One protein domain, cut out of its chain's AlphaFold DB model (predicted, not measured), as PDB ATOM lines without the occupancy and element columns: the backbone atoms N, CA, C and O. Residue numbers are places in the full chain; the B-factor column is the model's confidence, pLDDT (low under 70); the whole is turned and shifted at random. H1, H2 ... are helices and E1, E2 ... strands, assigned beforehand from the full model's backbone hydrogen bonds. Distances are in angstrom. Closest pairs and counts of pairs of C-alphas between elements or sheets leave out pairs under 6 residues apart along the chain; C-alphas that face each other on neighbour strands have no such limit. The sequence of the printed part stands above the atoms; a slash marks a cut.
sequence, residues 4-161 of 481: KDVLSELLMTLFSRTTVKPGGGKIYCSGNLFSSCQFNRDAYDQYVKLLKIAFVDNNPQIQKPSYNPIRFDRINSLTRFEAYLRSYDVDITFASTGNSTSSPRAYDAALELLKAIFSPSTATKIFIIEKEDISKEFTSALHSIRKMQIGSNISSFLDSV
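AT A GLANCE: This is residues 4 to 161 of the 481 residues of an uncharacterized protein of Ruminococcus flavefaciens (UniProt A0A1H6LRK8). Three helices lie side by side in a row, H2, H4 and H6, with H4 in the middle; H1 and H3 cover one side of this row, and a small sheet, E1 to E3, packs on H2 at the row's edge. The last residues, 153 to 161, stick out. The printed part has 158 residues, six named helices and three named strands in the order H1 E1 E2 H2 E3 H3 H4 H5 H6; the mixed sheet runs E1 E2 E3. It is mostly helix and compact, with a radius of gyration of the C-alphas of 16.1 A and spans of 52 by 42 by 24 A.

IN THESE COORDINATES: H1, residues 4 to 15, begins at C-alpha 4 (53.231, -27.474, -30.311) and measures 16.1 A. E1 is 20 to 23, E2 26 to 29, H2 41 to 55 (21.1 A), E3 61 to 63, H3 74 to 86 (18.1 A), H4 104 to 117 (19.7 A) and H5 126 to 131. H6, 135 to 158, measures 34.3 A and ends at C-alpha 158 (44.662, 4.523, -52.171).

HOW THE PARTS SIT: H1 touches H3 at a steep tilt of 39 degrees, closest at C-alphas 14 and 77, 5.1 A. E1 and E2 form an antiparallel hairpin, N 21 to O 28 3.1 A; E2 and E3 are parallel, N 27 to O 61 2.8 A. H2 is on the sheet at a height of 7.5 A; E2, H2, E3 make a strand-helix-strand unit, parallel strands joined through a helix. H4 touches H2, C-alphas 55 and 107 5.5 A apart, and H6, C-alphas 116 and 137 5.1 A. H5 is close to H1 but not clearly touching, C-alphas 4 and 130 4.9 A. Every O i to N i+4 pair is within hydrogen-bond range in H1 to H4; H5 has 1 of 2, H6 18 of 20.

THE WHOLE: C-alphas 125 and 161 are farthest apart, 53.2 A. The printed part has no cut. The links E2 to H2 and H3 to H4 are long. pLDDT is under 70 at residues 30 to 38, 95 to 102 and 146 to 161.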
ATOM      1  N   LYS A   4      54.459 -26.666 -30.397       89.62
ATOM      2  CA  LYS A   4      53.231 -27.474 -30.311       89.62
ATOM      3  C   LYS A   4      52.065 -26.731 -29.666       89.62
ATOM      4  O   LYS A   4      50.931 -26.873 -30.125       89.62
ATOM      5  N   ASP A   5      52.342 -25.970 -28.612       89.88
ATOM      6  CA  ASP A   5      51.318 -25.251 -27.854       89.88
ATOM      7  C   ASP A   5      50.718 -24.153 -28.736       89.88
ATOM      8  O   ASP A   5      49.503 -24.093 -28.893       89.88
ATOM      9  N   VAL A   6      51.572 -23.401 -29.437       91.25
ATOM     10  CA  VAL A   6      51.160 -22.344 -30.372       91.25
ATOM     11  C   VAL A   6      50.345 -22.902 -31.545       91.25
ATOM     12  O   VAL A   6      49.308 -22.342 -31.896       91.25
ATOM     13  N   LEU A   7      50.759 -24.030 -32.139       91.44
ATOM     14  CA  LEU A   7      49.978 -24.687 -33.197       91.44
ATOM     15  C   LEU A   7      48.608 -25.148 -32.687       91.44
ATOM     16  O   LEU A   7      47.596 -24.978 -33.366       91.44
ATOM     17  N   SER A   8      48.577 -25.736 -31.492       88.44
ATOM     18  CA  SER A   8      47.342 -26.229 -30.882       88.44
ATOM     19  C   SER A   8      46.382 -25.083 -30.583       88.44
ATOM     20  O   SER A   8      45.197 -25.184 -30.894       88.44
ATOM     21  N   GLU A   9      46.896 -23.988 -30.032       90.19
ATOM     22  CA  GLU A   9      46.142 -22.775 -29.732       90.19
ATOM     23  C   GLU A   9      45.570 -22.153 -31.011       90.19
ATOM     24  O   GLU A   9      44.368 -21.907 -31.080       90.19
ATOM     25  N   LEU A  10      46.377 -22.016 -32.070       91.56
ATOM     26  CA  LEU A  10      45.921 -21.507 -33.366       91.56
ATOM     27  C   LEU A  10      44.798 -22.375 -33.959       91.56
ATOM     28  O   LEU A  10      43.758 -21.860 -34.368       91.56
ATOM     29  N   LEU A  11      44.968 -23.701 -33.984       89.94
ATOM     30  CA  LEU A  11      43.954 -24.611 -34.527       89.94
ATOM     31  C   LEU A  11      42.674 -24.628 -33.680       89.94
ATOM     32  O   LEU A  11      41.575 -24.660 -34.235       89.94
ATOM     33  N   MET A  12      42.789 -24.563 -32.349       88.06
ATOM     34  CA  MET A  12      41.636 -24.426 -31.454       88.06
ATOM     35  C   MET A  12      40.897 -23.112 -31.682       88.06
ATOM     36  O   MET A  12      39.674 -23.118 -31.776       88.06
ATOM     37  N   THR A  13      41.613 -22.005 -31.828       90.12
ATOM     38  CA  THR A  13      41.022 -20.695 -32.112       90.12
ATOM     39  C   THR A  13      40.243 -20.709 -33.425       90.12
ATOM     40  O   THR A  13      39.085 -20.288 -33.477       90.12
ATOM     41  N   LEU A  14      40.848 -21.235 -34.491       89.12
ATOM     42  CA  LEU A  14      40.245 -21.232 -35.821       89.12
ATOM     43  C   LEU A  14      39.098 -22.243 -35.928       89.12
ATOM     44  O   LEU A  14      37.974 -21.907 -36.297       89.12
ATOM     45  N   PHE A  15      39.336 -23.489 -35.529       87.50
ATOM     46  CA  PHE A  15      38.426 -24.598 -35.816       87.50
ATOM     47  C   PHE A  15      37.659 -25.112 -34.594       87.50
ATOM     48  O   PHE A  15      36.817 -26.004 -34.727       87.50
ATOM     49  N   SER A  16      37.882 -24.555 -33.398       83.75
ATOM     50  CA  SER A  16      37.410 -25.105 -32.104       83.75
ATOM     51  C   SER A  16      37.938 -26.515 -31.827       83.75
ATOM     52  O   SER A  16      37.369 -27.253 -31.022       83.75
ATOM     53  N   ARG A  17      38.981 -26.932 -32.555       81.56
ATOM     54  CA  ARG A  17      39.486 -28.299 -32.530       81.56
ATOM     55  C   ARG A  17      40.924 -28.353 -33.030       81.56
ATOM     56  O   ARG A  17      41.236 -27.808 -34.081       81.56
ATOM     57  N   THR A  18      41.772 -29.107 -32.343       75.94
ATOM     58  CA  THR A  18      43.151 -29.395 -32.780       75.94
ATOM     59  C   THR A  18      43.234 -30.485 -33.855       75.94
ATOM     60  O   THR A  18      44.297 -30.736 -34.413       75.94
ATOM     61  N   THR A  19      42.122 -31.166 -34.145       77.44
ATOM     62  CA  THR A  19      42.089 -32.435 -34.893       77.44
ATOM     63  C   THR A  19      41.361 -32.277 -36.232       77.44
ATOM     64  O   THR A  19      40.269 -32.800 -36.466       77.44
ATOM     65  N   VAL A  20      41.970 -31.487 -37.114       80.31
ATOM     66  CA  VAL A  20      41.393 -31.064 -38.397       80.31
ATOM     67  C   VAL A  20      42.347 -31.339 -39.556       80.31
ATOM     68  O   VAL A  20      43.561 -31.214 -39.410       80.31
ATOM     69  N   LYS A  21      41.803 -31.724 -40.717       82.75
ATOM     70  CA  LYS A  21      42.569 -31.937 -41.959       82.75
ATOM     71  C   LYS A  21      41.775 -31.520 -43.205       82.75
ATOM     72  O   LYS A  21      40.543 -31.587 -43.172       82.75
ATOM     73  N   PRO A  22      42.436 -31.129 -44.306       82.62
ATOM     74  CA  PRO A  22      41.756 -30.780 -45.551       82.62
ATOM     75  C   PRO A  22      41.405 -32.023 -46.395       82.62
ATOM     76  O   PRO A  22      42.067 -33.057 -46.312       82.62
ATOM     77  N   GLY A  23      40.398 -31.913 -47.268       76.81
ATOM     78  CA  GLY A  23      40.167 -32.860 -48.368       76.81
ATOM     79  C   GLY A  23      38.923 -32.530 -49.200       76.81
ATOM     80  O   GLY A  23      37.892 -32.176 -48.644       76.81
ATOM     81  N   GLY A  24      38.989 -32.629 -50.531       72.06
ATOM     82  CA  GLY A  24      37.822 -32.419 -51.410       72.06
ATOM     83  C   GLY A  24      37.016 -31.137 -51.131       72.06
ATOM     84  O   GLY A  24      35.790 -31.193 -51.141       72.06
ATOM     85  N   GLY A  25      37.686 -30.024 -50.790       75.31
ATOM     86  CA  GLY A  25      37.045 -28.747 -50.418       75.31
ATOM     87  C   GLY A  25      36.387 -28.715 -49.027       75.31
ATOM     88  O   GLY A  25      35.602 -27.820 -48.729       75.31
ATOM     89  N   LYS A  26      36.662 -29.705 -48.169       81.94
ATOM     90  CA  LYS A  26      36.066 -29.865 -46.835       81.94
ATOM     91  C   LYS A  26      37.126 -29.899 -45.735       81.94
ATOM     92  O   LYS A  26      38.262 -30.332 -45.945       81.94
ATOM     93  N   ILE A  27      36.707 -29.503 -44.536       85.50
ATOM     94  CA  ILE A  27      37.448 -29.636 -43.281       85.50
ATOM     95  C   ILE A  27      36.966 -30.912 -42.590       85.50
ATOM     96  O   ILE A  27      35.831 -30.977 -42.125       85.50
ATOM     97  N   TYR A  28      37.806 -31.939 -42.506       83.06
ATOM     98  CA  TYR A  28      37.464 -33.171 -41.797       83.06
ATOM     99  C   TYR A  28      37.889 -33.074 -40.339       83.06
ATOM    100  O   TYR A  28      39.079 -32.957 -40.044       83.06
ATOM    101  N   CYS A  29      36.926 -33.202 -39.432       79.69
ATOM    102  CA  CYS A  29      37.187 -33.359 -38.005       79.69
ATOM    103  C   CYS A  29      37.362 -34.850 -37.696       79.69
ATOM    104  O   CYS A  29      36.370 -35.561 -37.540       79.69
ATOM    105  N   SER A  30      38.591 -35.361 -37.612       64.38
ATOM    106  CA  SER A  30      38.813 -36.749 -37.179       64.38
ATOM    107  C   SER A  30      38.911 -36.830 -35.657       64.38
ATOM    108  O   SER A  30      39.552 -35.999 -35.021       64.38
ATOM    109  N   GLY A  31      38.272 -37.839 -35.055       51.69
ATOM    110  CA  GLY A  31      38.395 -38.143 -33.621       51.69
ATOM    111  C   GLY A  31      39.800 -38.585 -33.204       51.69
ATOM    112  O   GLY A  31      40.174 -38.383 -32.056       51.69
ATOM    113  N   ASN A  32      40.590 -39.104 -34.148       45.41
ATOM    114  CA  ASN A  32      41.979 -39.482 -33.926       45.41
ATOM    115  C   ASN A  32      42.915 -38.370 -34.408       45.41
ATOM    116  O   ASN A  32      42.843 -37.927 -35.559       45.41
ATOM    117  N   LEU A  33      43.753 -37.919 -33.477       42.56
ATOM    118  CA  LEU A  33      44.816 -36.941 -33.651       42.56
ATOM    119  C   LEU A  33      45.950 -37.495 -34.511       42.56
ATOM    120  O   LEU A  33      46.330 -38.659 -34.399       42.56
ATOM    121  N   PHE A  34      46.577 -36.580 -35.244       50.56
ATOM    122  CA  PHE A  34      48.029 -36.440 -35.260       50.56
ATOM    123  C   PHE A  34      48.580 -36.495 -33.817       50.56
ATOM    124  O   PHE A  34      48.869 -35.463 -33.216       50.56
ATOM    125  N   SER A  35      48.668 -37.679 -33.203       41.50
ATOM    126  CA  SER A  35      49.250 -37.844 -31.859       41.50
ATOM    127  C   SER A  35      50.720 -37.399 -31.821       41.50
ATOM    128  O   SER A  35      51.239 -37.057 -30.761       41.50
ATOM    129  N   SER A  36      51.341 -37.307 -32.999       51.78
ATOM    130  CA  SER A  36      52.560 -36.563 -33.303       51.78
ATOM    131  C   SER A  36      52.239 -35.412 -34.265       51.78
ATOM    132  O   SER A  36      51.792 -35.667 -35.390       51.78
ATOM    133  N   CYS A  37      52.494 -34.163 -33.871       62.00
ATOM    134  CA  CYS A  37      52.502 -33.061 -34.830       62.00
ATOM    135  C   CYS A  37      53.738 -33.250 -35.717       62.00
ATOM    136  O   CYS A  37      54.869 -33.161 -35.246       62.00
ATOM    137  N   GLN A  38      53.539 -33.580 -36.993       69.62
ATOM    138  CA  GLN A  38      54.651 -33.578 -37.936       69.62
ATOM    139  C   GLN A  38      54.960 -32.121 -38.294       69.62
ATOM    140  O   GLN A  38      54.076 -31.393 -38.731       69.62
ATOM    141  N   PHE A  39      56.209 -31.698 -38.104       80.00
ATOM    142  CA  PHE A  39      56.703 -30.368 -38.496       80.00
ATOM    143  C   PHE A  39      57.533 -30.443 -39.781       80.00
ATOM    144  O   PHE A  39      58.562 -29.790 -39.920       80.00
ATOM    145  N   ASN A  40      57.114 -31.306 -40.708       81.25
ATOM    146  CA  ASN A  40      57.727 -31.448 -42.022       81.25
ATOM    147  C   ASN A  40      56.961 -30.624 -43.070       81.25
ATOM    148  O   ASN A  40      55.891 -30.067 -42.807       81.25
ATOM    149  N   ARG A  41      57.527 -30.558 -44.277       81.00
ATOM    150  CA  ARG A  41      56.951 -29.822 -45.405       81.00
ATOM    151  C   ARG A  41      55.555 -30.323 -45.787       81.00
ATOM    152  O   ARG A  41      54.671 -29.512 -46.030       81.00
ATOM    153  N   ASP A  42      55.341 -31.636 -45.768       82.44
ATOM    154  CA  ASP A  42      54.046 -32.221 -46.122       82.44
ATOM    155  C   ASP A  42      52.943 -31.774 -45.158       82.44
ATOM    156  O   ASP A  42      51.848 -31.410 -45.586       82.44
ATOM    157  N   ALA A  43      53.224 -31.749 -43.853       83.75
ATOM    158  CA  ALA A  43      52.285 -31.261 -42.853       83.75
ATOM    159  C   ALA A  43      52.000 -29.763 -43.021       83.75
ATOM    160  O   ALA A  43      50.835 -29.367 -42.969       83.75
ATOM    161  N   TYR A  44      53.028 -28.950 -43.293       86.06
ATOM    162  CA  TYR A  44      52.848 -27.532 -43.616       86.06
ATOM    163  C   TYR A  44      51.870 -27.351 -44.784       86.06
ATOM    164  O   TYR A  44      50.869 -26.647 -44.643       86.06
ATOM    165  N   ASP A  45      52.075 -28.067 -45.892       83.62
ATOM    166  CA  ASP A  45      51.219 -27.981 -47.081       83.62
ATOM    167  C   ASP A  45      49.761 -28.390 -46.791       83.62
ATOM    168  O   ASP A  45      48.821 -27.825 -47.362       83.62
ATOM    169  N   GLN A  46      49.536 -29.347 -45.884       84.56
ATOM    170  CA  GLN A  46      48.189 -29.716 -45.433       84.56
ATOM    171  C   GLN A  46      47.535 -28.603 -44.605       84.56
ATOM    172  O   GLN A  46      46.355 -28.306 -44.808       84.56
ATOM    173  N   TYR A  47      48.274 -27.944 -43.711       87.19
ATOM    174  CA  TYR A  47      47.744 -26.810 -42.949       87.19
ATOM    175  C   TYR A  47      47.472 -25.592 -43.841       87.19
ATOM    176  O   TYR A  47      46.436 -24.952 -43.682       87.19
ATOM    177  N   VAL A  48      48.310 -25.326 -44.847       85.38
ATOM    178  CA  VAL A  48      48.052 -24.286 -45.858       85.38
ATOM    179  C   VAL A  48      46.746 -24.566 -46.607       85.38
ATOM    180  O   VAL A  48      45.882 -23.693 -46.712       85.38
ATOM    181  N   LYS A  49      46.543 -25.805 -47.074       85.00
ATOM    182  CA  LYS A  49      45.286 -26.224 -47.721       85.00
ATOM    183  C   LYS A  49      44.083 -26.077 -46.790       85.00
ATOM    184  O   LYS A  49      43.025 -25.644 -47.233       85.00
ATOM    185  N   LEU A  50      44.238 -26.417 -45.511       88.50
ATOM    186  CA  LEU A  50      43.184 -26.278 -44.509       88.50
ATOM    187  C   LEU A  50      42.773 -24.810 -44.310       88.50
ATOM    188  O   LEU A  50      41.580 -24.510 -44.331       88.50
ATOM    189  N   LEU A  51      43.745 -23.904 -44.163       89.00
ATOM    190  CA  LEU A  51      43.496 -22.464 -44.053       89.00
ATOM    191  C   LEU A  51      42.815 -21.917 -45.314       89.00
ATOM    192  O   LEU A  51      41.893 -21.109 -45.211       89.00
ATOM    193  N   LYS A  52      43.223 -22.395 -46.498       86.00
ATOM    194  CA  LYS A  52      42.619 -21.998 -47.776       86.00
ATOM    195  C   LYS A  52      41.144 -22.390 -47.838       86.00
ATOM    196  O   LYS A  52      40.316 -21.549 -48.164       86.00
ATOM    197  N   ILE A  53      40.805 -23.617 -47.439       83.56
ATOM    198  CA  ILE A  53      39.403 -24.049 -47.358       83.56
ATOM    199  C   ILE A  53      38.634 -23.154 -46.377       83.56
ATOM    200  O   ILE A  53      37.583 -22.623 -46.715       83.56
ATOM    201  N   ALA A  54      39.167 -22.928 -45.174       86.19
ATOM    202  CA  ALA A  54      38.490 -22.156 -44.132       86.19
ATOM    203  C   ALA A  54      38.160 -20.713 -44.561       86.19
ATOM    204  O   ALA A  54      37.029 -20.233 -44.393       86.19
ATOM    205  N   PHE A  55      39.143 -20.028 -45.140       85.25
ATOM    206  CA  PHE A  55      39.086 -18.587 -45.359       85.25
ATOM    207  C   PHE A  55      38.871 -18.174 -46.812       85.25
ATOM    208  O   PHE A  55      38.310 -17.108 -47.026       85.25
ATOM    209  N   VAL A  56      39.254 -18.974 -47.805       81.38
ATOM    210  CA  VAL A  56      39.216 -18.569 -49.222       81.38
ATOM    211  C   VAL A  56      38.076 -19.235 -49.996       81.38
ATOM    212  O   VAL A  56      37.489 -18.589 -50.856       81.38
ATOM    213  N   ASP A  57      37.705 -20.480 -49.690       81.88
ATOM    214  CA  ASP A  57      36.661 -21.176 -50.457       81.88
ATOM    215  C   ASP A  57      35.275 -20.521 -50.289       81.88
ATOM    216  O   ASP A  57      34.910 -20.054 -49.214       81.88
ATOM    217  N   ASN A  58      34.438 -20.514 -51.330       73.19
ATOM    218  CA  ASN A  58      33.144 -19.809 -51.295       73.19
ATOM    219  C   ASN A  58      32.097 -20.451 -50.362       73.19
ATOM    220  O   ASN A  58      31.187 -19.774 -49.887       73.19
ATOM    221  N   ASN A  59      32.209 -21.752 -50.074       76.75
ATOM    222  CA  ASN A  59      31.260 -22.465 -49.213       76.75
ATOM    223  C   ASN A  59      31.942 -23.598 -48.427       76.75
ATOM    224  O   ASN A  59      31.714 -24.777 -48.714       76.75
ATOM    225  N   PRO A  60      32.814 -23.270 -47.462       81.19
ATOM    226  CA  PRO A  60      33.528 -24.271 -46.689       81.19
ATOM    227  C   PRO A  60      32.562 -25.127 -45.882       81.19
ATOM    228  O   PRO A  60      31.650 -24.629 -45.215       81.19
ATOM    229  N   GLN A  61      32.811 -26.430 -45.895       84.81
ATOM    230  CA  GLN A  61      32.044 -27.390 -45.117       84.81
ATOM    231  C   GLN A  61      32.943 -28.114 -44.120       84.81
ATOM    232  O   GLN A  61      34.060 -28.515 -44.444       84.81
ATOM    233  N   ILE A  62      32.428 -28.329 -42.914       84.94
ATOM    234  CA  ILE A  62      32.984 -29.263 -41.945       84.94
ATOM    235  C   ILE A  62      32.328 -30.628 -42.153       84.94
ATOM    236  O   ILE A  62      31.114 -30.779 -42.020       84.94
ATOM    237  N   GLN A  63      33.148 -31.644 -42.394       85.12
ATOM    238  CA  GLN A  63      32.756 -33.045 -42.372       85.12
ATOM    239  C   GLN A  63      33.074 -33.650 -40.998       85.12
ATOM    240  O   GLN A  63      34.235 -33.723 -40.585       85.12
ATOM    241  N   LYS A  64      32.043 -34.129 -40.295       80.56
ATOM    242  CA  LYS A  64      32.188 -34.946 -39.077       80.56
ATOM    243  C   LYS A  64      32.021 -36.436 -39.423       80.56
ATOM    244  O   LYS A  64      31.337 -36.743 -40.403       80.56
ATOM    245  N   PRO A  65      32.617 -37.371 -38.663       75.88
ATOM    246  CA  PRO A  65      32.383 -38.798 -38.863       75.88
ATOM    247  C   PRO A  65      30.893 -39.093 -38.673       75.88
ATOM    248  O   PRO A  65      30.326 -38.659 -37.676       75.88
ATOM    249  N   SER A  66      30.271 -39.791 -39.623       75.38
ATOM    250  CA  SER A  66      28.867 -40.234 -39.540       75.38
ATOM    251  C   SER A  66      27.780 -39.143 -39.579       75.38
ATOM    252  O   SER A  66      26.616 -39.458 -39.355       75.38
ATOM    253  N   TYR A  67      28.111 -37.887 -39.903       77.25
ATOM    254  CA  TYR A  67      27.126 -36.808 -40.095       77.25
ATOM    255  C   TYR A  67      27.238 -36.193 -41.490       77.25
ATOM    256  O   TYR A  67      28.314 -36.184 -42.088       77.25
ATOM    257  N   ASN A  68      26.143 -35.617 -41.986       79.44
ATOM    258  CA  ASN A  68      26.188 -34.808 -43.202       79.44
ATOM    259  C   ASN A  68      27.137 -33.606 -43.020       79.44
ATOM    260  O   ASN A  68      27.232 -33.073 -41.907       79.44
ATOM    261  N   PRO A  69      27.846 -33.173 -44.082       82.69
ATOM    262  CA  PRO A  69      28.668 -31.976 -44.019       82.69
ATOM    263  C   PRO A  69      27.834 -30.769 -43.586       82.69
ATOM    264  O   PRO A  69      26.751 -30.524 -44.117       82.69
ATOM    265  N   ILE A  70      28.358 -30.005 -42.636       84.69
ATOM    266  CA  ILE A  70      27.745 -28.768 -42.147       84.69
ATOM    267  C   ILE A  70      28.560 -27.572 -42.625       84.69
ATOM    268  O   ILE A  70      29.759 -27.693 -42.859       84.69
ATOM    269  N   ARG A  71      27.937 -26.401 -42.755       83.69
ATOM    270  CA  ARG A  71      28.653 -25.165 -43.096       83.69
ATOM    271  C   ARG A  71      29.697 -24.836 -42.019       83.69
ATOM    272  O   ARG A  71      29.407 -24.940 -40.830       83.69
ATOM    273  N   PHE A  72      30.897 -24.435 -42.430       85.69
ATOM    274  CA  PHE A  72      31.896 -23.877 -41.519       85.69
ATOM    275  C   PHE A  72      31.481 -22.461 -41.104       85.69
ATOM    276  O   PHE A  72      31.258 -21.599 -41.958       85.69
ATOM    277  N   ASP A  73      31.362 -22.230 -39.796       84.69
ATOM    278  CA  ASP A  73      30.993 -20.933 -39.223       84.69
ATOM    279  C   ASP A  73      32.183 -19.962 -39.276       84.69
ATOM    280  O   ASP A  73      32.941 -19.782 -38.317       84.69
ATOM    281  N   ARG A  74      32.380 -19.382 -40.464       82.25
ATOM    282  CA  ARG A  74      33.503 -18.493 -40.756       82.25
ATOM    283  C   ARG A  74      33.474 -17.224 -39.912       82.25
ATOM    284  O   ARG A  74      34.537 -16.807 -39.472       82.25
ATOM    285  N   ILE A  75      32.305 -16.618 -39.691       83.50
ATOM    286  CA  ILE A  75      32.209 -15.373 -38.912       83.50
ATOM    287  C   ILE A  75      32.704 -15.623 -37.491       83.50
ATOM    288  O   ILE A  75      33.593 -14.918 -37.025       83.50
ATOM    289  N   ASN A  76      32.220 -16.681 -36.840       85.75
ATOM    290  CA  ASN A  76      32.668 -17.028 -35.495       85.75
ATOM    291  C   ASN A  76      34.165 -17.380 -35.459       85.75
ATOM    292  O   ASN A  76      34.897 -16.932 -34.576       85.75
ATOM    293  N   SER A  77      34.667 -18.114 -36.461       87.94
ATOM    294  CA  SER A  77      36.108 -18.361 -36.598       87.94
ATOM    295  C   SER A  77      36.920 -17.068 -36.735       87.94
ATOM    296  O   SER A  77      37.996 -16.987 -36.148       87.94
ATOM    297  N   LEU A  78      36.443 -16.085 -37.503       87.81
ATOM    298  CA  LEU A  78      37.106 -14.791 -37.679       87.81
ATOM    299  C   LEU A  78      37.104 -13.998 -36.376       87.81
ATOM    300  O   LEU A  78      38.164 -13.555 -35.955       87.81
ATOM    301  N   THR A  79      35.966 -13.899 -35.687       86.94
ATOM    302  CA  THR A  79      35.865 -13.195 -34.399       86.94
ATOM    303  C   THR A  79      36.802 -13.790 -33.352       86.94
ATOM    304  O   THR A  79      37.490 -13.058 -32.641       86.94
ATOM    305  N   ARG A  80      36.893 -15.125 -33.274       89.50
ATOM    306  CA  ARG A  80      37.866 -15.785 -32.392       89.50
ATOM    307  C   ARG A  80      39.301 -15.506 -32.811       89.50
ATOM    308  O   ARG A  80      40.143 -15.302 -31.946       89.50
ATOM    309  N   PHE A  81      39.579 -15.482 -34.113       92.12
ATOM    310  CA  PHE A  81      40.915 -15.191 -34.616       92.12
ATOM    311  C   PHE A  81      41.340 -13.742 -34.348       92.12
ATOM    312  O   PHE A  81      42.472 -13.510 -33.940       92.12
ATOM    313  N   GLU A  82      40.433 -12.777 -34.484       88.56
ATOM    314  CA  GLU A  82      40.665 -11.379 -34.101       88.56
ATOM    315  C   GLU A  82      40.922 -11.246 -32.602       88.56
ATOM    316  O   GLU A  82      41.891 -10.609 -32.202       88.56
ATOM    317  N   ALA A  83      40.096 -11.880 -31.766       87.38
ATOM    318  CA  ALA A  83      40.293 -11.873 -30.318       87.38
ATOM    319  C   ALA A  83      41.642 -12.498 -29.925       87.38
ATOM    320  O   ALA A  83      42.348 -11.972 -29.065       87.38
ATOM    321  N   TYR A  84      42.023 -13.585 -30.598       92.44
ATOM    322  CA  TYR A  84      43.322 -14.224 -30.440       92.44
ATOM    323  C   TYR A  84      44.466 -13.277 -30.806       92.44
ATOM    324  O   TYR A  84      45.366 -13.078 -29.997       92.44
ATOM    325  N   LEU A  85      44.413 -12.609 -31.960       90.56
ATOM    326  CA  LEU A  85      45.433 -11.631 -32.352       90.56
ATOM    327  C   LEU A  85      45.491 -10.435 -31.385       90.56
ATOM    328  O   LEU A  85      46.582 -10.025 -30.989       90.56
ATOM    329  N   ARG A  86      44.336  -9.948 -30.912       86.31
ATOM    330  CA  ARG A  86      44.259  -8.887 -29.895       86.31
ATOM    331  C   ARG A  86      44.893  -9.284 -28.568       86.31
ATOM    332  O   ARG A  86      45.502  -8.431 -27.937       86.31
ATOM    333  N   SER A  87      44.818 -10.554 -28.157       87.81
ATOM    334  CA  SER A  87      45.518 -11.009 -26.940       87.81
ATOM    335  C   SER A  87      47.049 -10.959 -27.046       87.81
ATOM    336  O   SER A  87      47.728 -11.028 -26.026       87.81
ATOM    337  N   TYR A  88      47.583 -10.791 -28.259       86.31
ATOM    338  CA  TYR A  88      49.001 -10.563 -28.537       86.31
ATOM    339  C   TYR A  88      49.296  -9.112 -28.968       86.31
ATOM    340  O   TYR A  88      50.272  -8.867 -29.680       86.31
ATOM    341  N   ASP A  89      48.446  -8.151 -28.588       79.31
ATOM    342  CA  ASP A  89      48.554  -6.726 -28.944       79.31
ATOM    343  C   ASP A  89      48.574  -6.450 -30.465       79.31
ATOM    344  O   ASP A  89      49.147  -5.462 -30.945       79.31
ATOM    345  N   VAL A  90      47.933  -7.323 -31.255       79.12
ATOM    346  CA  VAL A  90      47.699  -7.127 -32.692       79.12
ATOM    347  C   VAL A  90      46.227  -6.784 -32.910       79.12
ATOM    348  O   VAL A  90      45.376  -7.662 -33.033       79.12
ATOM    349  N   ASP A  91      45.919  -5.487 -32.958       75.62
ATOM    350  CA  ASP A  91      44.546  -5.001 -33.124       75.62
ATOM    351  C   ASP A  91      44.124  -4.926 -34.593       75.62
ATOM    352  O   ASP A  91      44.107  -3.850 -35.171       75.62
ATOM    353  N   ILE A  92      43.792  -6.066 -35.203       70.94
ATOM    354  CA  ILE A  92      43.302  -6.157 -36.586       70.94
ATOM    355  C   ILE A  92      41.812  -6.514 -36.624       70.94
ATOM    356  O   ILE A  92      41.329  -7.304 -35.813       70.94
ATOM    357  N   THR A  93      41.099  -5.970 -37.611       72.44
ATOM    358  CA  THR A  93      39.706  -6.329 -37.901       72.44
ATOM    359  C   THR A  93      39.612  -6.834 -39.335       72.44
ATOM    360  O   THR A  93      40.056  -6.169 -40.275       72.44
ATOM    361  N   PHE A  94      39.039  -8.017 -39.521       73.50
ATOM    362  CA  PHE A  94      38.732  -8.587 -40.822       73.50
ATOM    363  C   PHE A  94      37.290  -8.215 -41.184       73.50
ATOM    364  O   PHE A  94      36.376  -8.345 -40.376       73.50
ATOM    365  N   ALA A  95      37.058  -7.730 -42.407       61.50
ATOM    366  CA  ALA A  95      35.720  -7.320 -42.826       61.50
ATOM    367  C   ALA A  95      34.729  -8.495 -42.727       61.50
ATOM    368  O   ALA A  95      34.850  -9.481 -43.457       61.50
ATOM    369  N   SER A  96      33.718  -8.369 -41.864       54.38
ATOM    370  CA  SER A  96      32.608  -9.318 -41.739       54.38
ATOM    371  C   SER A  96      31.596  -9.099 -42.866       54.38
ATOM    372  O   SER A  96      30.433  -8.765 -42.637       54.38
ATOM    373  N   THR A  97      32.030  -9.230 -44.117       48.16
ATOM    374  CA  THR A  97      31.062  -9.415 -45.203       48.16
ATOM    375  C   THR A  97      30.420 -10.789 -44.988       48.16
ATOM    376  O   THR A  97      31.080 -11.683 -44.464       48.16
ATOM    377  N   GLY A  98      29.106 -10.914 -45.209       52.25
ATOM    378  CA  GLY A  98      28.284 -12.016 -44.683       52.25
ATOM    379  C   GLY A  98      28.835 -13.432 -44.923       52.25
ATOM    380  O   GLY A  98      29.760 -13.636 -45.693       52.25
ATOM    381  N   ASN A  99      28.231 -14.448 -44.291       50.09
ATOM    382  CA  ASN A  99      28.730 -15.837 -44.191       50.09
ATOM    383  C   ASN A  99      29.255 -16.528 -45.492       50.09
ATOM    384  O   ASN A  99      29.738 -17.660 -45.420       50.09
ATOM    385  N   SER A 100      29.088 -15.953 -46.687       52.09
ATOM    386  CA  SER A 100      29.440 -16.497 -48.008       52.09
ATOM    387  C   SER A 100      30.680 -15.895 -48.682       52.09
ATOM    388  O   SER A 100      31.054 -16.384 -49.743       52.09
ATOM    389  N   THR A 101      31.332 -14.867 -48.137       58.94
ATOM    390  CA  THR A 101      32.487 -14.231 -48.804       58.94
ATOM    391  C   THR A 101      33.820 -14.720 -48.234       58.94
ATOM    392  O   THR A 101      33.971 -14.950 -47.031       58.94
ATOM    393  N   SER A 102      34.786 -14.959 -49.121       62.34
ATOM    394  CA  SER A 102      36.176 -15.272 -48.775       62.34
ATOM    395  C   SER A 102      36.808 -14.135 -47.963       62.34
ATOM    396  O   SER A 102      36.566 -12.968 -48.261       62.34
ATOM    397  N   SER A 103      37.689 -14.457 -47.016       75.19
ATOM    398  CA  SER A 103      38.535 -13.515 -46.274       75.19
ATOM    399  C   SER A 103      40.027 -13.800 -46.523       75.19
ATOM    400  O   SER A 103      40.702 -14.386 -45.670       75.19
ATOM    401  N   PRO A 104      40.577 -13.399 -47.691       77.62
ATOM    402  CA  PRO A 104      41.992 -13.598 -48.024       77.62
ATOM    403  C   PRO A 104      42.948 -12.987 -46.992       77.62
ATOM    404  O   PRO A 104      43.982 -13.562 -46.691       77.62
ATOM    405  N   ARG A 105      42.567 -11.872 -46.358       76.56
ATOM    406  CA  ARG A 105      43.390 -11.229 -45.322       76.56
ATOM    407  C   ARG A 105      43.525 -12.073 -44.055       76.56
ATOM    408  O   ARG A 105      44.607 -12.136 -43.479       76.56
ATOM    409  N   ALA A 106      42.451 -12.738 -43.628       85.56
ATOM    410  CA  ALA A 106      42.525 -13.667 -42.503       85.56
ATOM    411  C   ALA A 106      43.349 -14.912 -42.863       85.56
ATOM    412  O   ALA A 106      44.095 -15.416 -42.025       85.56
ATOM    413  N   TYR A 107      43.264 -15.367 -44.119       87.00
ATOM    414  CA  TYR A 107      44.120 -16.430 -44.647       87.00
ATOM    415  C   TYR A 107      45.605 -16.048 -44.593       87.00
ATOM    416  O   TYR A 107      46.397 -16.806 -44.038       87.00
ATOM    417  N   ASP A 108      45.972 -14.870 -45.097       83.12
ATOM    418  CA  ASP A 108      47.359 -14.396 -45.118       83.12
ATOM    419  C   ASP A 108      47.919 -14.212 -43.701       83.12
ATOM    420  O   ASP A 108      49.035 -14.641 -43.408       83.12
ATOM    421  N   ALA A 109      47.118 -13.658 -42.785       85.62
ATOM    422  CA  ALA A 109      47.516 -13.512 -41.389       85.62
ATOM    423  C   ALA A 109      47.726 -14.874 -40.703       85.62
ATOM    424  O   ALA A 109      48.733 -15.089 -40.025       85.62
ATOM    425  N   ALA A 110      46.812 -15.827 -40.908       89.38
ATOM    426  CA  ALA A 110      46.961 -17.183 -40.383       89.38
ATOM    427  C   ALA A 110      48.169 -17.910 -41.000       89.38
ATOM    428  O   ALA A 110      48.835 -18.694 -40.318       89.38
ATOM    429  N   LEU A 111      48.485 -17.631 -42.268       90.00
ATOM    430  CA  LEU A 111      49.636 -18.195 -42.963       90.00
ATOM    431  C   LEU A 111      50.965 -17.695 -42.380       90.00
ATOM    432  O   LEU A 111      51.894 -18.489 -42.253       90.00
ATOM    433  N   GLU A 112      51.068 -16.422 -41.992       89.69
ATOM    434  CA  GLU A 112      52.274 -15.888 -41.337       89.69
ATOM    435  C   GLU A 112      52.533 -16.548 -39.980       89.69
ATOM    436  O   GLU A 112      53.663 -16.955 -39.698       89.69
ATOM    437  N   LEU A 113      51.488 -16.753 -39.168       92.94
ATOM    438  CA  LEU A 113      51.624 -17.517 -37.923       92.94
ATOM    439  C   LEU A 113      52.047 -18.960 -38.202       92.94
ATOM    440  O   LEU A 113      52.933 -19.489 -37.533       92.94
ATOM    441  N   LEU A 114      51.457 -19.593 -39.220       92.69
ATOM    442  CA  LEU A 114      51.800 -20.958 -39.606       92.69
ATOM    443  C   LEU A 114      53.258 -21.071 -40.075       92.69
ATOM    444  O   LEU A 114      53.937 -22.026 -39.710       92.69
ATOM    445  N   LYS A 115      53.775 -20.096 -40.833       91.75
ATOM    446  CA  LYS A 115      55.194 -20.045 -41.232       91.75
ATOM    447  C   LYS A 115      56.121 -19.945 -40.025       91.75
ATOM    448  O   LYS A 115      57.131 -20.640 -39.995       91.75
ATOM    449  N   ALA A 116      55.777 -19.132 -39.024       91.00
ATOM    450  CA  ALA A 116      56.550 -19.060 -37.784       91.00
ATOM    451  C   ALA A 116      56.520 -20.385 -37.010       91.00
ATOM    452  O   ALA A 116      57.554 -20.851 -36.541       91.00
ATOM    453  N   ILE A 117      55.354 -21.032 -36.934       92.25
ATOM    454  CA  ILE A 117      55.194 -22.344 -36.293       92.25
ATOM    455  C   ILE A 117      55.986 -23.439 -37.020       92.25
ATOM    456  O   ILE A 117      56.454 -24.374 -36.376       92.25
ATOM    457  N   PHE A 118      56.147 -23.343 -38.339       90.69
ATOM    458  CA  PHE A 118      56.900 -24.288 -39.174       90.69
ATOM    459  C   PHE A 118      58.301 -23.780 -39.544       90.69
ATOM    460  O   PHE A 118      58.920 -24.285 -40.481       90.69
ATOM    461  N   SER A 119      58.828 -22.804 -38.797       90.19
ATOM    462  CA  SER A 119      60.183 -22.290 -38.998       90.19
ATOM    463  C   SER A 119      61.227 -23.417 -38.924       90.19
ATOM    464  O   SER A 119      61.019 -24.388 -38.185       90.19
ATOM    465  N   PRO A 120      62.345 -23.330 -39.668       87.12
ATOM    466  CA  PRO A 120      63.358 -24.381 -39.683       87.12
ATOM    467  C   PRO A 120      63.846 -24.738 -38.276       87.12
ATOM    468  O   PRO A 120      64.183 -23.859 -37.488       87.12
ATOM    469  N   SER A 121      63.896 -26.034 -37.977       82.56
ATOM    470  CA  SER A 121      64.454 -26.568 -36.734       82.56
ATOM    471  C   SER A 121      65.818 -27.198 -37.006       82.56
ATOM    472  O   SER A 121      66.027 -27.832 -38.041       82.56
ATOM    473  N   THR A 122      66.747 -27.038 -36.067       79.00
ATOM    474  CA  THR A 122      68.038 -27.742 -36.081       79.00
ATOM    475  C   THR A 122      67.939 -29.143 -35.470       79.00
ATOM    476  O   THR A 122      68.856 -29.951 -35.624       79.00
ATOM    477  N   ALA A 123      66.832 -29.459 -34.794       83.12
ATOM    478  CA  ALA A 123      66.576 -30.765 -34.218       83.12
ATOM    479  C   ALA A 123      65.954 -31.716 -35.251       83.12
ATOM    480  O   ALA A 123      65.083 -31.359 -36.034       83.12
ATOM    481  N   THR A 124      66.368 -32.980 -35.212       79.31
ATOM    482  CA  THR A 124      65.835 -34.036 -36.092       79.31
ATOM    483  C   THR A 124      64.766 -34.893 -35.410       79.31
ATOM    484  O   THR A 124      63.971 -35.555 -36.075       79.31
ATOM    485  N   LYS A 125      64.717 -34.891 -34.070       83.88
ATOM    486  CA  LYS A 125      63.746 -35.664 -33.283       83.88
ATOM    487  C   LYS A 125      62.469 -34.856 -33.063       83.88
ATOM    488  O   LYS A 125      62.501 -33.843 -32.371       83.88
ATOM    489  N   ILE A 126      61.335 -35.366 -33.547       82.50
ATOM    490  CA  ILE A 126      60.012 -34.707 -33.510       82.50
ATOM    491  C   ILE A 126      59.644 -34.164 -32.120       82.50
ATOM    492  O   ILE A 126      59.216 -33.024 -32.001       82.50
ATOM    493  N   PHE A 127      59.859 -34.940 -31.054       83.69
ATOM    494  CA  PHE A 127      59.549 -34.506 -29.683       83.69
ATOM    495  C   PHE A 127      60.365 -33.289 -29.216       83.69
ATOM    496  O   PHE A 127      59.901 -32.528 -28.368       83.69
ATOM    497  N   ILE A 128      61.582 -33.116 -29.743       85.19
ATOM    498  CA  ILE A 128      62.409 -31.937 -29.470       85.19
ATOM    499  C   ILE A 128      61.836 -30.750 -30.245       85.19
ATOM    500  O   ILE A 128      61.554 -29.732 -29.624       85.19
ATOM    501  N   ILE A 129      61.557 -30.926 -31.543       87.44
ATOM    502  CA  ILE A 129      60.950 -29.902 -32.413       87.44
ATOM    503  C   ILE A 129      59.627 -29.380 -31.821       87.44
ATOM    504  O   ILE A 129      59.399 -28.176 -31.758       87.44
ATOM    505  N   GLU A 130      58.773 -30.276 -31.309       87.75
ATOM    506  CA  GLU A 130      57.503 -29.942 -30.642       87.75
ATOM    507  C   GLU A 130      57.670 -28.974 -29.460       87.75
ATOM    508  O   GLU A 130      56.782 -28.163 -29.184       87.75
ATOM    509  N   LYS A 131      58.794 -29.082 -28.745       89.31
ATOM    510  CA  LYS A 131      59.086 -28.332 -27.521       89.31
ATOM    511  C   LYS A 131      59.960 -27.104 -27.749       89.31
ATOM    512  O   LYS A 131      60.219 -26.396 -26.777       89.31
ATOM    513  N   GLU A 132      60.409 -26.862 -28.977       91.50
ATOM    514  CA  GLU A 132      61.224 -25.696 -29.301       91.50
ATOM    515  C   GLU A 132      60.487 -24.401 -28.991       91.50
ATOM    516  O   GLU A 132      59.280 -24.274 -29.227       91.50
ATOM    517  N   ASP A 133      61.240 -23.445 -28.457       92.50
ATOM    518  CA  ASP A 133      60.755 -22.098 -28.251       92.50
ATOM    519  C   ASP A 133      60.807 -21.326 -29.569       92.50
ATOM    520  O   ASP A 133      61.886 -21.085 -30.104       92.50
ATOM    521  N   ILE A 134      59.637 -20.939 -30.069       92.56
ATOM    522  CA  ILE A 134      59.478 -20.157 -31.300       92.56
ATOM    523  C   ILE A 134      59.067 -18.708 -31.013       92.56
ATOM    524  O   ILE A 134      58.518 -18.042 -31.886       92.56
ATOM    525  N   SER A 135      59.256 -18.211 -29.781       89.06
ATOM    526  CA  SER A 135      58.780 -16.872 -29.389       89.06
ATOM    527  C   SER A 135      59.285 -15.788 -30.336       89.06
ATOM    528  O   SER A 135      58.524 -14.909 -30.716       89.06
ATOM    529  N   LYS A 136      60.546 -15.869 -30.776       87.75
ATOM    530  CA  LYS A 136      61.141 -14.873 -31.672       87.75
ATOM    531  C   LYS A 136      60.469 -14.871 -33.047       87.75
ATOM    532  O   LYS A 136      60.074 -13.815 -33.542       87.75
ATOM    533  N   GLU A 137      60.336 -16.042 -33.660       89.06
ATOM    534  CA  GLU A 137      59.698 -16.232 -34.963       89.06
ATOM    535  C   GLU A 137      58.222 -15.833 -34.896       89.06
ATOM    536  O   GLU A 137      57.718 -15.147 -35.786       89.06
ATOM    537  N   PHE A 138      57.547 -16.202 -33.807       90.62
ATOM    538  CA  PHE A 138      56.140 -15.905 -33.582       90.62
ATOM    539  C   PHE A 138      55.887 -14.408 -33.373       90.62
ATOM    540  O   PHE A 138      55.026 -13.836 -34.039       90.62
ATOM    541  N   THR A 139      56.688 -13.728 -32.546       85.62
ATOM    542  CA  THR A 139      56.632 -12.263 -32.401       85.62
ATOM    543  C   THR A 139      56.910 -11.559 -33.731       85.62
ATOM    544  O   THR A 139      56.240 -10.579 -34.061       85.62
ATOM    545  N   SER A 140      57.842 -12.075 -34.541       80.06
ATOM    546  CA  SER A 140      58.094 -11.540 -35.883       80.06
ATOM    547  C   SER A 140      56.881 -11.696 -36.807       80.06
ATOM    548  O   SER A 140      56.551 -10.755 -37.528       80.06
ATOM    549  N   ALA A 141      56.194 -12.840 -36.777       82.44
ATOM    550  CA  ALA A 141      54.969 -13.046 -37.551       82.44
ATOM    551  C   ALA A 141      53.837 -12.116 -37.090       82.44
ATOM    552  O   ALA A 141      53.192 -11.488 -37.925       82.44
ATOM    553  N   LEU A 142      53.646 -11.936 -35.780       85.25
ATOM    554  CA  LEU A 142      52.687 -10.969 -35.231       85.25
ATOM    555  C   LEU A 142      52.983  -9.536 -35.701       85.25
ATOM    556  O   LEU A 142      52.069  -8.799 -36.073       85.25
ATOM    557  N   HIS A 143      54.259  -9.141 -35.760       74.69
ATOM    558  CA  HIS A 143      54.659  -7.857 -36.342       74.69
ATOM    559  C   HIS A 143      54.346  -7.761 -37.841       74.69
ATOM    560  O   HIS A 143      53.890  -6.710 -38.293       74.69
ATOM    561  N   SER A 144      54.557  -8.829 -38.617       73.19
ATOM    562  CA  SER A 144      54.168  -8.879 -40.034       73.19
ATOM    563  C   SER A 144      52.657  -8.725 -40.212       73.19
ATOM    564  O   SER A 144      52.221  -7.934 -41.043       73.19
ATOM    565  N   ILE A 145      51.854  -9.396 -39.385       73.94
ATOM    566  CA  ILE A 145      50.387  -9.304 -39.411       73.94
ATOM    567  C   ILE A 145      49.925  -7.890 -39.058       73.94
ATOM    568  O   ILE A 145      49.080  -7.321 -39.747       73.94
ATOM    569  N   ARG A 146      50.540  -7.260 -38.053       69.44
ATOM    570  CA  ARG A 146      50.270  -5.855 -37.711       69.44
ATOM    571  C   ARG A 146      50.554  -4.909 -38.884       69.44
ATOM    572  O   ARG A 146      49.809  -3.958 -39.107       69.44
ATOM    573  N   LYS A 147      51.589  -5.181 -39.686       58.91
ATOM    574  CA  LYS A 147      51.872  -4.419 -40.916       58.91
ATOM    575  C   LYS A 147      50.820  -4.635 -42.011       58.91
ATOM    576  O   LYS A 147      50.562  -3.699 -42.763       58.91
ATOM    577  N   MET A 148      50.180  -5.807 -42.087       60.28
ATOM    578  CA  MET A 148      49.101  -6.067 -43.058       60.28
ATOM    579  C   MET A 148      47.907  -5.119 -42.863       60.28
ATOM    580  O   MET A 148      47.303  -4.680 -43.839       60.28
ATOM    581  N   GLN A 149      47.595  -4.741 -41.619       50.19
ATOM    582  CA  GLN A 149      46.554  -3.755 -41.309       50.19
ATOM    583  C   GLN A 149      46.931  -2.336 -41.753       50.19
ATOM    584  O   GLN A 149      46.096  -1.606 -42.284       50.19
ATOM    585  N   ILE A 150      48.199  -1.957 -41.579       36.19
ATOM    586  CA  ILE A 150      48.720  -0.666 -42.041       36.19
ATOM    587  C   ILE A 150      48.633  -0.602 -43.574       36.19
ATOM    588  O   ILE A 150      48.124   0.375 -44.111       36.19
ATOM    589  N   GLY A 151      49.004  -1.682 -44.271       35.41
ATOM    590  CA  GLY A 151      48.837  -1.811 -45.723       35.41
ATOM    591  C   GLY A 151      47.376  -1.783 -46.190       35.41
ATOM    592  O   GLY A 151      47.101  -1.253 -47.255       35.41
ATOM    593  N   SER A 152      46.435  -2.288 -45.386       36.38
ATOM    594  CA  SER A 152      44.983  -2.237 -45.631       36.38
ATOM    595  C   SER A 152      44.395  -0.832 -45.505       36.38
ATOM    596  O   SER A 152      43.571  -0.443 -46.324       36.38
ATOM    597  N   ASN A 153      44.785  -0.086 -44.470       35.56
ATOM    598  CA  ASN A 153      44.330   1.294 -44.279       35.56
ATOM    599  C   ASN A 153      44.968   2.230 -45.312       35.56
ATOM    600  O   ASN A 153      44.349   3.200 -45.729       35.56
ATOM    601  N   ILE A 154      46.184   1.902 -45.764       30.78
ATOM    602  CA  ILE A 154      46.821   2.543 -46.913       30.78
ATOM    603  C   ILE A 154      46.101   2.144 -48.208       30.78
ATOM    604  O   ILE A 154      45.815   3.023 -49.006       30.78
ATOM    605  N   SER A 155      45.730   0.874 -48.413       31.22
ATOM    606  CA  SER A 155      45.019   0.444 -49.624       31.22
ATOM    607  C   SER A 155      43.613   1.030 -49.707       31.22
ATOM    608  O   SER A 155      43.252   1.491 -50.766       31.22
ATOM    609  N   SER A 156      42.843   1.117 -48.614       32.41
ATOM    610  CA  SER A 156      41.523   1.769 -48.645       32.41
ATOM    611  C   SER A 156      41.606   3.282 -48.862       32.41
ATOM    612  O   SER A 156      40.652   3.879 -49.343       32.41
ATOM    613  N   PHE A 157      42.730   3.903 -48.488       30.12
ATOM    614  CA  PHE A 157      43.024   5.314 -48.752       30.12
ATOM    615  C   PHE A 157      43.538   5.532 -50.190       30.12
ATOM    616  O   PHE A 157      43.264   6.567 -50.789       30.12
ATOM    617  N   LEU A 158      44.230   4.545 -50.769       31.00
ATOM    618  CA  LEU A 158      44.662   4.523 -52.171       31.00
ATOM    619  C   LEU A 158      43.530   4.114 -53.131       31.00
ATOM    620  O   LEU A 158      43.458   4.655 -54.219       31.00
ATOM    621  N   ASP A 159      42.609   3.236 -52.733       31.56
ATOM    622  CA  ASP A 159      41.436   2.827 -53.522       31.56
ATOM    623  C   ASP A 159      40.398   3.967 -53.623       31.56
ATOM    624  O   ASP A 159      39.541   3.948 -54.500       31.56
ATOM    625  N   SER A 160      40.477   4.984 -52.750       31.27
ATOM    626  CA  SER A 160      39.737   6.252 -52.883       31.27
ATOM    627  C   SER A 160      40.446   7.302 -53.747       31.27
ATOM    628  O   SER A 160      39.934   8.408 -53.912       31.27
ATOM    629  N   VAL A 161      41.627   6.979 -54.277       27.78
ATOM    630  CA  VAL A 161      42.403   7.832 -55.176       27.78
ATOM    631  C   VAL A 161      42.704   7.004 -56.421       27.78
ATOM    632  O   VAL A 161      43.728   6.330 -56.500       27.78
TER     633      VAL A 161